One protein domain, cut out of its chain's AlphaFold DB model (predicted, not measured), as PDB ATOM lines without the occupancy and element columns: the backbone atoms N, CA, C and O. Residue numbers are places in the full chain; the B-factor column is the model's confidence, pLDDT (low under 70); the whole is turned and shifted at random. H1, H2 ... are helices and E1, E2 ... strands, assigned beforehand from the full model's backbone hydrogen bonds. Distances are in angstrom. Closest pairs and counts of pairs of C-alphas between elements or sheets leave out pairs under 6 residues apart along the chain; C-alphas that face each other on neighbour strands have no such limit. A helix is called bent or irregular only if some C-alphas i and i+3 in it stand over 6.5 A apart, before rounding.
ATOM      1  N   ASP A   4     -37.256 -21.315  39.609       53.44
ATOM      2  CA  ASP A   4     -35.974 -21.983  39.363       53.44
ATOM      3  C   ASP A   4     -35.933 -23.434  39.879       53.44
ATOM      4  O   ASP A   4     -35.424 -24.320  39.197       53.44
ATOM      5  N   GLN A   5     -36.515 -23.711  41.052       63.03
ATOM      6  CA  GLN A   5     -36.554 -25.065  41.622       63.03
ATOM      7  C   GLN A   5     -37.443 -26.004  40.802       63.03
ATOM      8  O   GLN A   5     -37.103 -27.172  40.631       63.03
ATOM      9  N   GLU A   6     -38.555 -25.501  40.264       62.72
ATOM     10  CA  GLU A   6     -39.432 -26.282  39.384       62.72
ATOM     11  C   GLU A   6     -38.765 -26.565  38.036       62.72
ATOM     12  O   GLU A   6     -38.889 -27.668  37.509       62.72
ATOM     13  N   LEU A   7     -38.018 -25.607  37.488       61.16
ATOM     14  CA  LEU A   7     -37.306 -25.788  36.222       61.16
ATOM     15  C   LEU A   7     -36.189 -26.832  36.324       61.16
ATOM     16  O   LEU A   7     -36.021 -27.621  35.393       61.16
ATOM     17  N   ILE A   8     -35.483 -26.863  37.461       60.41
ATOM     18  CA  ILE A   8     -34.475 -27.884  37.777       60.41
ATOM     19  C   ILE A   8     -35.138 -29.252  37.965       60.41
ATOM     20  O   ILE A   8     -34.708 -30.227  37.357       60.41
ATOM     21  N   ALA A   9     -36.204 -29.332  38.769       59.03
ATOM     22  CA  ALA A   9     -36.877 -30.597  39.071       59.03
ATOM     23  C   ALA A   9     -37.495 -31.269  37.832       59.03
ATOM     24  O   ALA A   9     -37.611 -32.491  37.794       59.03
ATOM     25  N   ASN A  10     -37.887 -30.481  36.827       62.44
ATOM     26  CA  ASN A  10     -38.494 -30.981  35.594       62.44
ATOM     27  C   ASN A  10     -37.500 -31.135  34.428       62.44
ATOM     28  O   ASN A  10     -37.935 -31.448  33.320       62.44
ATOM     29  N   SER A  11     -36.199 -30.888  34.633       58.56
ATOM     30  CA  SER A  11     -35.170 -30.948  33.577       58.56
ATOM     31  C   SER A  11     -35.561 -30.193  32.296       58.56
ATOM     32  O   SER A  11     -35.258 -30.621  31.183       58.56
ATOM     33  N   LEU A  12     -36.277 -29.070  32.436       58.34
ATOM     34  CA  LEU A  12     -36.893 -28.360  31.301       58.34
ATOM     35  C   LEU A  12     -35.869 -27.688  30.379       58.34
ATOM     36  O   LEU A  12     -36.177 -27.340  29.240       58.34
ATOM     37  N   PHE A  13     -34.648 -27.517  30.871       59.31
ATOM     38  CA  PHE A  13     -33.505 -27.032  30.123       59.31
ATOM     39  C   PHE A  13     -32.396 -28.045  30.365       59.31
ATOM     40  O   PHE A  13     -32.064 -28.292  31.520       59.31
ATOM     41  N   GLY A  14     -31.925 -28.675  29.291       61.28
ATOM     42  CA  GLY A  14     -30.961 -29.773  29.314       61.28
ATOM     43  C   GLY A  14     -29.650 -29.526  30.051       61.28
ATOM     44  O   GLY A  14     -29.441 -28.493  30.678       61.28
ATOM     45  N   ASP A  15     -28.729 -30.473  29.900       66.12
ATOM     46  CA  ASP A  15     -27.433 -30.480  30.585       66.12
ATOM     47  C   ASP A  15     -26.589 -29.236  30.262       66.12
ATOM     48  O   ASP A  15     -25.817 -28.760  31.096       66.12
ATOM     49  N   LYS A  16     -26.735 -28.691  29.045       71.44
ATOM     50  CA  LYS A  16     -25.988 -27.519  28.575       71.44
ATOM     51  C   LYS A  16     -26.786 -26.687  27.572       71.44
ATOM     52  O   LYS A  16     -27.455 -27.228  26.694       71.44
ATOM     53  N   ILE A  17     -26.641 -25.361  27.637       70.62
ATOM     54  CA  ILE A  17     -27.046 -24.452  26.550       70.62
ATOM     55  C   ILE A  17     -25.822 -24.159  25.680       70.62
ATOM     56  O   ILE A  17     -24.803 -23.679  26.176       70.62
ATOM     57  N   THR A  18     -25.914 -24.411  24.377       75.62
ATOM     58  CA  THR A  18     -24.820 -24.168  23.420       75.62
ATOM     59  C   THR A  18     -25.023 -22.911  22.586       75.62
ATOM     60  O   THR A  18     -24.051 -22.293  22.157       75.62
ATOM     61  N   PHE A  19     -26.270 -22.483  22.390       78.69
ATOM     62  CA  PHE A  19     -26.582 -21.271  21.644       78.69
ATOM     63  C   PHE A  19     -27.832 -20.586  22.185       78.69
ATOM     64  O   PHE A  19     -28.778 -21.242  22.617       78.69
ATOM     65  N   ILE A  20     -27.851 -19.256  22.102       81.69
ATOM     66  CA  ILE A  20     -29.028 -18.439  22.375       81.69
ATOM     67  C   ILE A  20     -29.143 -17.309  21.350       81.69
ATOM     68  O   ILE A  20     -28.217 -16.520  21.174       81.69
ATOM     69  N   ASN A  21     -30.307 -17.192  20.712       82.75
ATOM     70  CA  ASN A  21     -30.662 -16.038  19.894       82.75
ATOM     71  C   ASN A  21     -31.668 -15.166  20.644       82.75
ATOM     72  O   ASN A  21     -32.831 -15.546  20.809       82.75
ATOM     73  N   ILE A  22     -31.218 -13.986  21.069       80.88
ATOM     74  CA  ILE A  22     -32.051 -12.992  21.743       80.88
ATOM     75  C   ILE A  22     -32.550 -11.999  20.682       80.88
ATOM     76  O   ILE A  22     -31.747 -11.236  20.147       80.88
ATOM     77  N   PRO A  23     -33.853 -11.978  20.365       78.88
ATOM     78  CA  PRO A  23     -34.386 -11.060  19.370       78.88
ATOM     79  C   PRO A  23     -34.361  -9.611  19.883       78.88
ATOM     80  O   PRO A  23     -34.629  -9.356  21.056       78.88
ATOM     81  N   GLU A  24     -34.148  -8.649  18.980       73.06
ATOM     82  CA  GLU A  24     -34.211  -7.208  19.297       73.06
ATOM     83  C   GLU A  24     -35.594  -6.765  19.809       73.06
ATOM     84  O   GLU A  24     -35.717  -5.841  20.613       73.06
ATOM     85  N   TYR A  25     -36.655  -7.446  19.364       71.38
ATOM     86  CA  TYR A  25     -38.035  -7.111  19.706       71.38
ATOM     87  C   TYR A  25     -38.559  -8.009  20.827       71.38
ATOM     88  O   TYR A  25     -38.665  -9.225  20.663       71.38
ATOM     89  N   LYS A  26     -39.013  -7.388  21.922       71.25
ATOM     90  CA  LYS A  26     -39.519  -8.050  23.144       71.25
ATOM     91  C   LYS A  26     -40.770  -8.925  22.950       71.25
ATOM     92  O   LYS A  26     -41.186  -9.600  23.885       71.25
ATOM     93  N   ASN A  27     -41.373  -8.905  21.761       78.06
ATOM     94  CA  ASN A  27     -42.565  -9.690  21.419       78.06
ATOM     95  C   ASN A  27     -42.228 -10.947  20.600       78.06
ATOM     96  O   ASN A  27     -43.130 -11.678  20.202       78.06
ATOM     97  N   LYS A  28     -40.947 -11.184  20.294       81.38
ATOM     98  CA  LYS A  28     -40.489 -12.357  19.543       81.38
ATOM     99  C   LYS A  28     -40.037 -13.464  20.497       81.38
ATOM    100  O   LYS A  28     -39.691 -13.202  21.647       81.38
ATOM    101  N   LYS A  29     -40.026 -14.705  20.011       86.25
ATOM    102  CA  LYS A  29     -39.495 -15.845  20.767       86.25
ATOM    103  C   LYS A  29     -37.969 -15.791  20.831       86.25
ATOM    104  O   LYS A  29     -37.320 -15.393  19.866       86.25
ATOM    105  N   VAL A  30     -37.420 -16.213  21.961       86.69
ATOM    106  CA  VAL A  30     -35.993 -16.481  22.155       86.69
ATOM    107  C   VAL A  30     -35.745 -17.929  21.766       86.69
ATOM    108  O   VAL A  30     -36.498 -18.809  22.190       86.69
ATOM    109  N   LEU A  31     -34.727 -18.162  20.942       86.56
ATOM    110  CA  LEU A  31     -34.349 -19.503  20.498       86.56
ATOM    111  C   LEU A  31     -33.113 -19.974  21.254       86.56
ATOM    112  O   LEU A  31     -32.196 -19.183  21.474       86.56
ATOM    113  N   PHE A  32     -33.075 -21.259  21.590       86.31
ATOM    114  CA  PHE A  32     -31.953 -21.904  22.265       86.31
ATOM    115  C   PHE A  32     -31.609 -23.201  21.563       86.31
ATOM    116  O   PHE A  32     -32.510 -23.921  21.132       86.31
ATOM    117  N   LEU A  33     -30.319 -23.513  21.519       82.06
ATOM    118  CA  LEU A  33     -29.860 -24.871  21.279       82.06
ATOM    119  C   LEU A  33     -29.425 -25.461  22.624       82.06
ATOM    120  O   LEU A  33     -28.606 -24.866  23.331       82.06
ATOM    121  N   LEU A  34     -30.031 -26.582  22.990       81.31
ATOM    122  CA  LEU A  34     -29.795 -27.312  24.230       81.31
ATOM    123  C   LEU A  34     -29.182 -28.659  23.893       81.31
ATOM    124  O   LEU A  34     -29.683 -29.322  22.992       81.31
ATOM    125  N   ASP A  35     -28.188 -29.096  24.649       76.75
ATOM    126  CA  ASP A  35     -27.759 -30.487  24.607       76.75
ATOM    127  C   ASP A  35     -28.425 -31.247  25.758       76.75
ATOM    128  O   ASP A  35     -28.315 -30.869  26.926       76.75
ATOM    129  N   ILE A  36     -29.161 -32.300  25.408       76.31
ATOM    130  CA  ILE A  36     -29.806 -33.238  26.331       76.31
ATOM    131  C   ILE A  36     -29.376 -34.634  25.890       76.31
ATOM    132  O   ILE A  36     -29.645 -35.014  24.749       76.31
ATOM    133  N   ASN A  37     -28.732 -35.415  26.765       77.75
ATOM    134  CA  ASN A  37     -28.323 -36.797  26.463       77.75
ATOM    135  C   ASN A  37     -27.503 -36.931  25.157       77.75
ATOM    136  O   ASN A  37     -27.778 -37.796  24.325       77.75
ATOM    137  N   ASN A  38     -26.515 -36.053  24.952       74.94
ATOM    138  CA  ASN A  38     -25.679 -35.983  23.741       74.94
ATOM    139  C   ASN A  38     -26.450 -35.718  22.431       74.94
ATOM    140  O   ASN A  38     -25.944 -35.995  21.342       74.94
ATOM    141  N   GLN A  39     -27.663 -35.175  22.515       74.94
ATOM    142  CA  GLN A  39     -28.450 -34.749  21.364       74.94
ATOM    143  C   GLN A  39     -28.796 -33.273  21.479       74.94
ATOM    144  O   GLN A  39     -29.122 -32.793  22.564       74.94
ATOM    145  N   SER A  40     -28.763 -32.569  20.350       80.31
ATOM    146  CA  SER A  40     -29.097 -31.150  20.308       80.31
ATOM    147  C   SER A  40     -30.584 -30.932  20.033       80.31
ATOM    148  O   SER A  40     -31.160 -31.498  19.104       80.31
ATOM    149  N   TRP A  41     -31.190 -30.055  20.822       80.50
ATOM    150  CA  TRP A  41     -32.601 -29.695  20.786       80.50
ATOM    151  C   TRP A  41     -32.753 -28.202  20.530       80.50
ATOM    152  O   TRP A  41     -32.091 -27.382  21.165       80.50
ATOM    153  N   LEU A  42     -33.661 -27.841  19.624       83.81
ATOM    154  CA  LEU A  42     -34.040 -26.452  19.384       83.81
ATOM    155  C   LEU A  42     -35.277 -26.106  20.222       83.81
ATOM    156  O   LEU A  42     -36.358 -26.647  19.993       83.81
ATOM    157  N   LEU A  43     -35.129 -25.174  21.160       83.94
ATOM    158  CA  LEU A  43     -36.218 -24.675  21.997       83.94
ATOM    159  C   LEU A  43     -36.566 -23.232  21.615       83.94
ATOM    160  O   LEU A  43     -35.683 -22.430  21.318       83.94
ATOM    161  N   ALA A  44     -37.852 -22.882  21.671       86.19
ATOM    162  CA  ALA A  44     -38.339 -21.521  21.476       86.19
ATOM    163  C   ALA A  44     -39.251 -21.118  22.640       86.19
ATOM    164  O   ALA A  44     -40.307 -21.725  22.817       86.19
ATOM    165  N   ILE A  45     -38.890 -20.078  23.396       86.69
ATOM    166  CA  ILE A  45     -39.714 -19.571  24.512       86.69
ATOM    167  C   ILE A  45     -40.032 -18.092  24.330       86.69
ATOM    168  O   ILE A  45     -39.326 -17.371  23.625       86.69
ATOM    169  N   ASP A  46     -41.079 -17.614  24.990       87.88
ATOM    170  CA  ASP A  46     -41.421 -16.198  24.947       87.88
ATOM    171  C   ASP A  46     -40.367 -15.344  25.657       87.88
ATOM    172  O   ASP A  46     -39.856 -15.694  26.722       87.88
ATOM    173  N   TYR A  47     -40.085 -14.164  25.104       85.19
ATOM    174  CA  TYR A  47     -39.110 -13.220  25.654       85.19
ATOM    175  C   TYR A  47     -39.336 -12.883  27.136       85.19
ATOM    176  O   TYR A  47     -38.379 -12.708  27.890       85.19
ATOM    177  N   LYS A  48     -40.600 -12.809  27.572       86.44
ATOM    178  CA  LYS A  48     -40.944 -12.560  28.980       86.44
ATOM    179  C   LYS A  48     -40.468 -13.694  29.886       86.44
ATOM    180  O   LYS A  48     -39.855 -13.417  30.912       86.44
ATOM    181  N   ILE A  49     -40.701 -14.938  29.469       84.69
ATOM    182  CA  ILE A  49     -40.265 -16.135  30.193       84.69
ATOM    183  C   ILE A  49     -38.740 -16.163  30.232       84.69
ATOM    184  O   ILE A  49     -38.169 -16.301  31.307       84.69
ATOM    185  N   TYR A  50     -38.077 -15.915  29.093       85.44
ATOM    186  CA  TYR A  50     -36.617 -15.826  29.035       85.44
ATOM    187  C   TYR A  50     -36.043 -14.882  30.095       85.44
ATOM    188  O   TYR A  50     -35.115 -15.268  30.792       85.44
ATOM    189  N   HIS A  51     -36.583 -13.668  30.255       85.06
ATOM    190  CA  HIS A  51     -36.064 -12.720  31.251       85.06
ATOM    191  C   HIS A  51     -36.294 -13.159  32.695       85.06
ATOM    192  O   HIS A  51     -35.454 -12.853  33.537       85.06
ATOM    193  N   GLN A  52     -37.379 -13.883  32.976       87.06
ATOM    194  CA  GLN A  52     -37.636 -14.447  34.304       87.06
ATOM    195  C   GLN A  52     -36.609 -15.527  34.654       87.06
ATOM    196  O   GLN A  52     -36.054 -15.510  35.744       87.06
ATOM    197  N   VAL A  53     -36.302 -16.414  33.703       82.81
ATOM    198  CA  VAL A  53     -35.408 -17.566  33.919       82.81
ATOM    199  C   VAL A  53     -33.955 -17.291  33.516       82.81
ATOM    200  O   VAL A  53     -33.093 -18.162  33.604       82.81
ATOM    201  N   LYS A  54     -33.649 -16.073  33.053       83.56
ATOM    202  CA  LYS A  54     -32.328 -15.668  32.553       83.56
ATOM    203  C   LYS A  54     -31.183 -15.968  33.528       83.56
ATOM    204  O   LYS A  54     -30.134 -16.391  33.037       83.56
ATOM    205  N   PRO A  55     -31.311 -15.746  34.854       81.94
ATOM    206  CA  PRO A  55     -30.252 -16.093  35.800       81.94
ATOM    207  C   PRO A  55     -29.922 -17.589  35.781       81.94
ATOM    208  O   PRO A  55     -28.750 -17.942  35.685       81.94
ATOM    209  N   TYR A  56     -30.947 -18.444  35.769       80.44
ATOM    210  CA  TYR A  56     -30.796 -19.895  35.681       80.44
ATOM    211  C   TYR A  56     -30.203 -20.339  34.335       80.44
ATOM    212  O   TYR A  56     -29.247 -21.104  34.286       80.44
ATOM    213  N   LEU A  57     -30.685 -19.795  33.214       78.81
ATOM    214  CA  LEU A  57     -30.120 -20.130  31.902       78.81
ATOM    215  C   LEU A  57     -28.634 -19.762  31.811       78.81
ATOM    216  O   LEU A  57     -27.855 -20.504  31.224       78.81
ATOM    217  N   LYS A  58     -28.212 -18.648  32.425       78.62
ATOM    218  CA  LYS A  58     -26.792 -18.282  32.505       78.62
ATOM    219  C   LYS A  58     -25.950 -19.308  33.263       78.62
ATOM    220  O   LYS A  58     -24.803 -19.492  32.875       78.62
ATOM    221  N   SER A  59     -26.480 -19.974  34.294       80.00
ATOM    222  CA  SER A  59     -25.727 -21.017  35.010       80.00
ATOM    223  C   SER A  59     -25.560 -22.308  34.208       80.00
ATOM    224  O   SER A  59     -24.670 -23.089  34.518       80.00
ATOM    225  N   LEU A  60     -26.374 -22.522  33.171       74.31
ATOM    226  CA  LEU A  60     -26.257 -23.667  32.257       74.31
ATOM    227  C   LEU A  60     -25.246 -23.436  31.119       74.31
ATOM    228  O   LEU A  60     -24.957 -24.354  30.348       74.31
ATOM    229  N   PHE A  61     -24.694 -22.224  30.994       71.75
ATOM    230  CA  PHE A  61     -23.532 -21.976  30.142       71.75
ATOM    231  C   PHE A  61     -22.272 -22.401  30.894       71.75
ATOM    232  O   PHE A  61     -21.668 -21.619  31.626       71.75
TER     233      PHE A  61
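This is residues 4 to 61 of the 63 residues of an uncharacterized protein of candidate division CPR1 bacterium ADurb.Bin160 (UniProt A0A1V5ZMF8). A strongly twisted sheet of three strands makes a wall, with helix H2 packed over one face and no named helix on the other; the short helix H1 lies off the sheet, near H2. The turns at the sheet's two ends, around Tyr 25 and Asn 37, make the longest axis. The 58 printed residues hold two named helices and three named strands, in the order H1 E1 E2 E3 H2, with the sheet order E1, E2, E3, all antiparallel. The class is mixed, helices and strands; the whole is compact, with a radius of gyration of the C-alphas of 11.0 A and spans of 32 by 23 by 16 A.

H1, residues 4 to 9, is 8.7 A long and begins at C-alpha 4 (-35.974, -21.983, 39.363). E1, residues 16 to 21, is 15.1 A long. E2, residues 29 to 36, is 20.7 A, and E3, residues 39 to 46, is 22.9 A. H2, residues 47 to 59, is 18.1 A long, ends at C-alpha 59 (-25.727, -21.017, 35.010), and is irregular: C-alphas 52 and 55 are 7.7 A apart.

E1, E2 and E3 form a meander, each strand the antiparallel neighbour of the one before. The hairpin E1 and E2 has N 18 and O 33 within hydrogen-bond range at 2.9 A; the hairpin E2 and E3 has N 41 and O 34 at 2.7 A. H2 is on the sheet at a height of 10.0 A, over E1 and E2, and this makes two layers, helix on one face of a sheet. On the local plane it stands at 31 degrees to E2, only just slantwise to the strands. The closest C-alphas of E2 and H2, those of Lys 29 and Tyr 47, are 5.6 A apart. H1 is not on the sheet; it is close to H2 but not clearly touching, the closest C-alphas being those of Asp 4 and Tyr 56, 6.7 A, and only just about perpendicular at 71 degrees. In H1 every O i to N i+4 pair is within hydrogen-bond range; in H2, 7 of 9 are.

The C-alphas of Tyr 25 and Asn 37, the two farthest apart, are 32.0 A apart. The printed part has no cut and no long link. Residues 4 to 15 have pLDDT under 70; the mean of the printed part is 76.3.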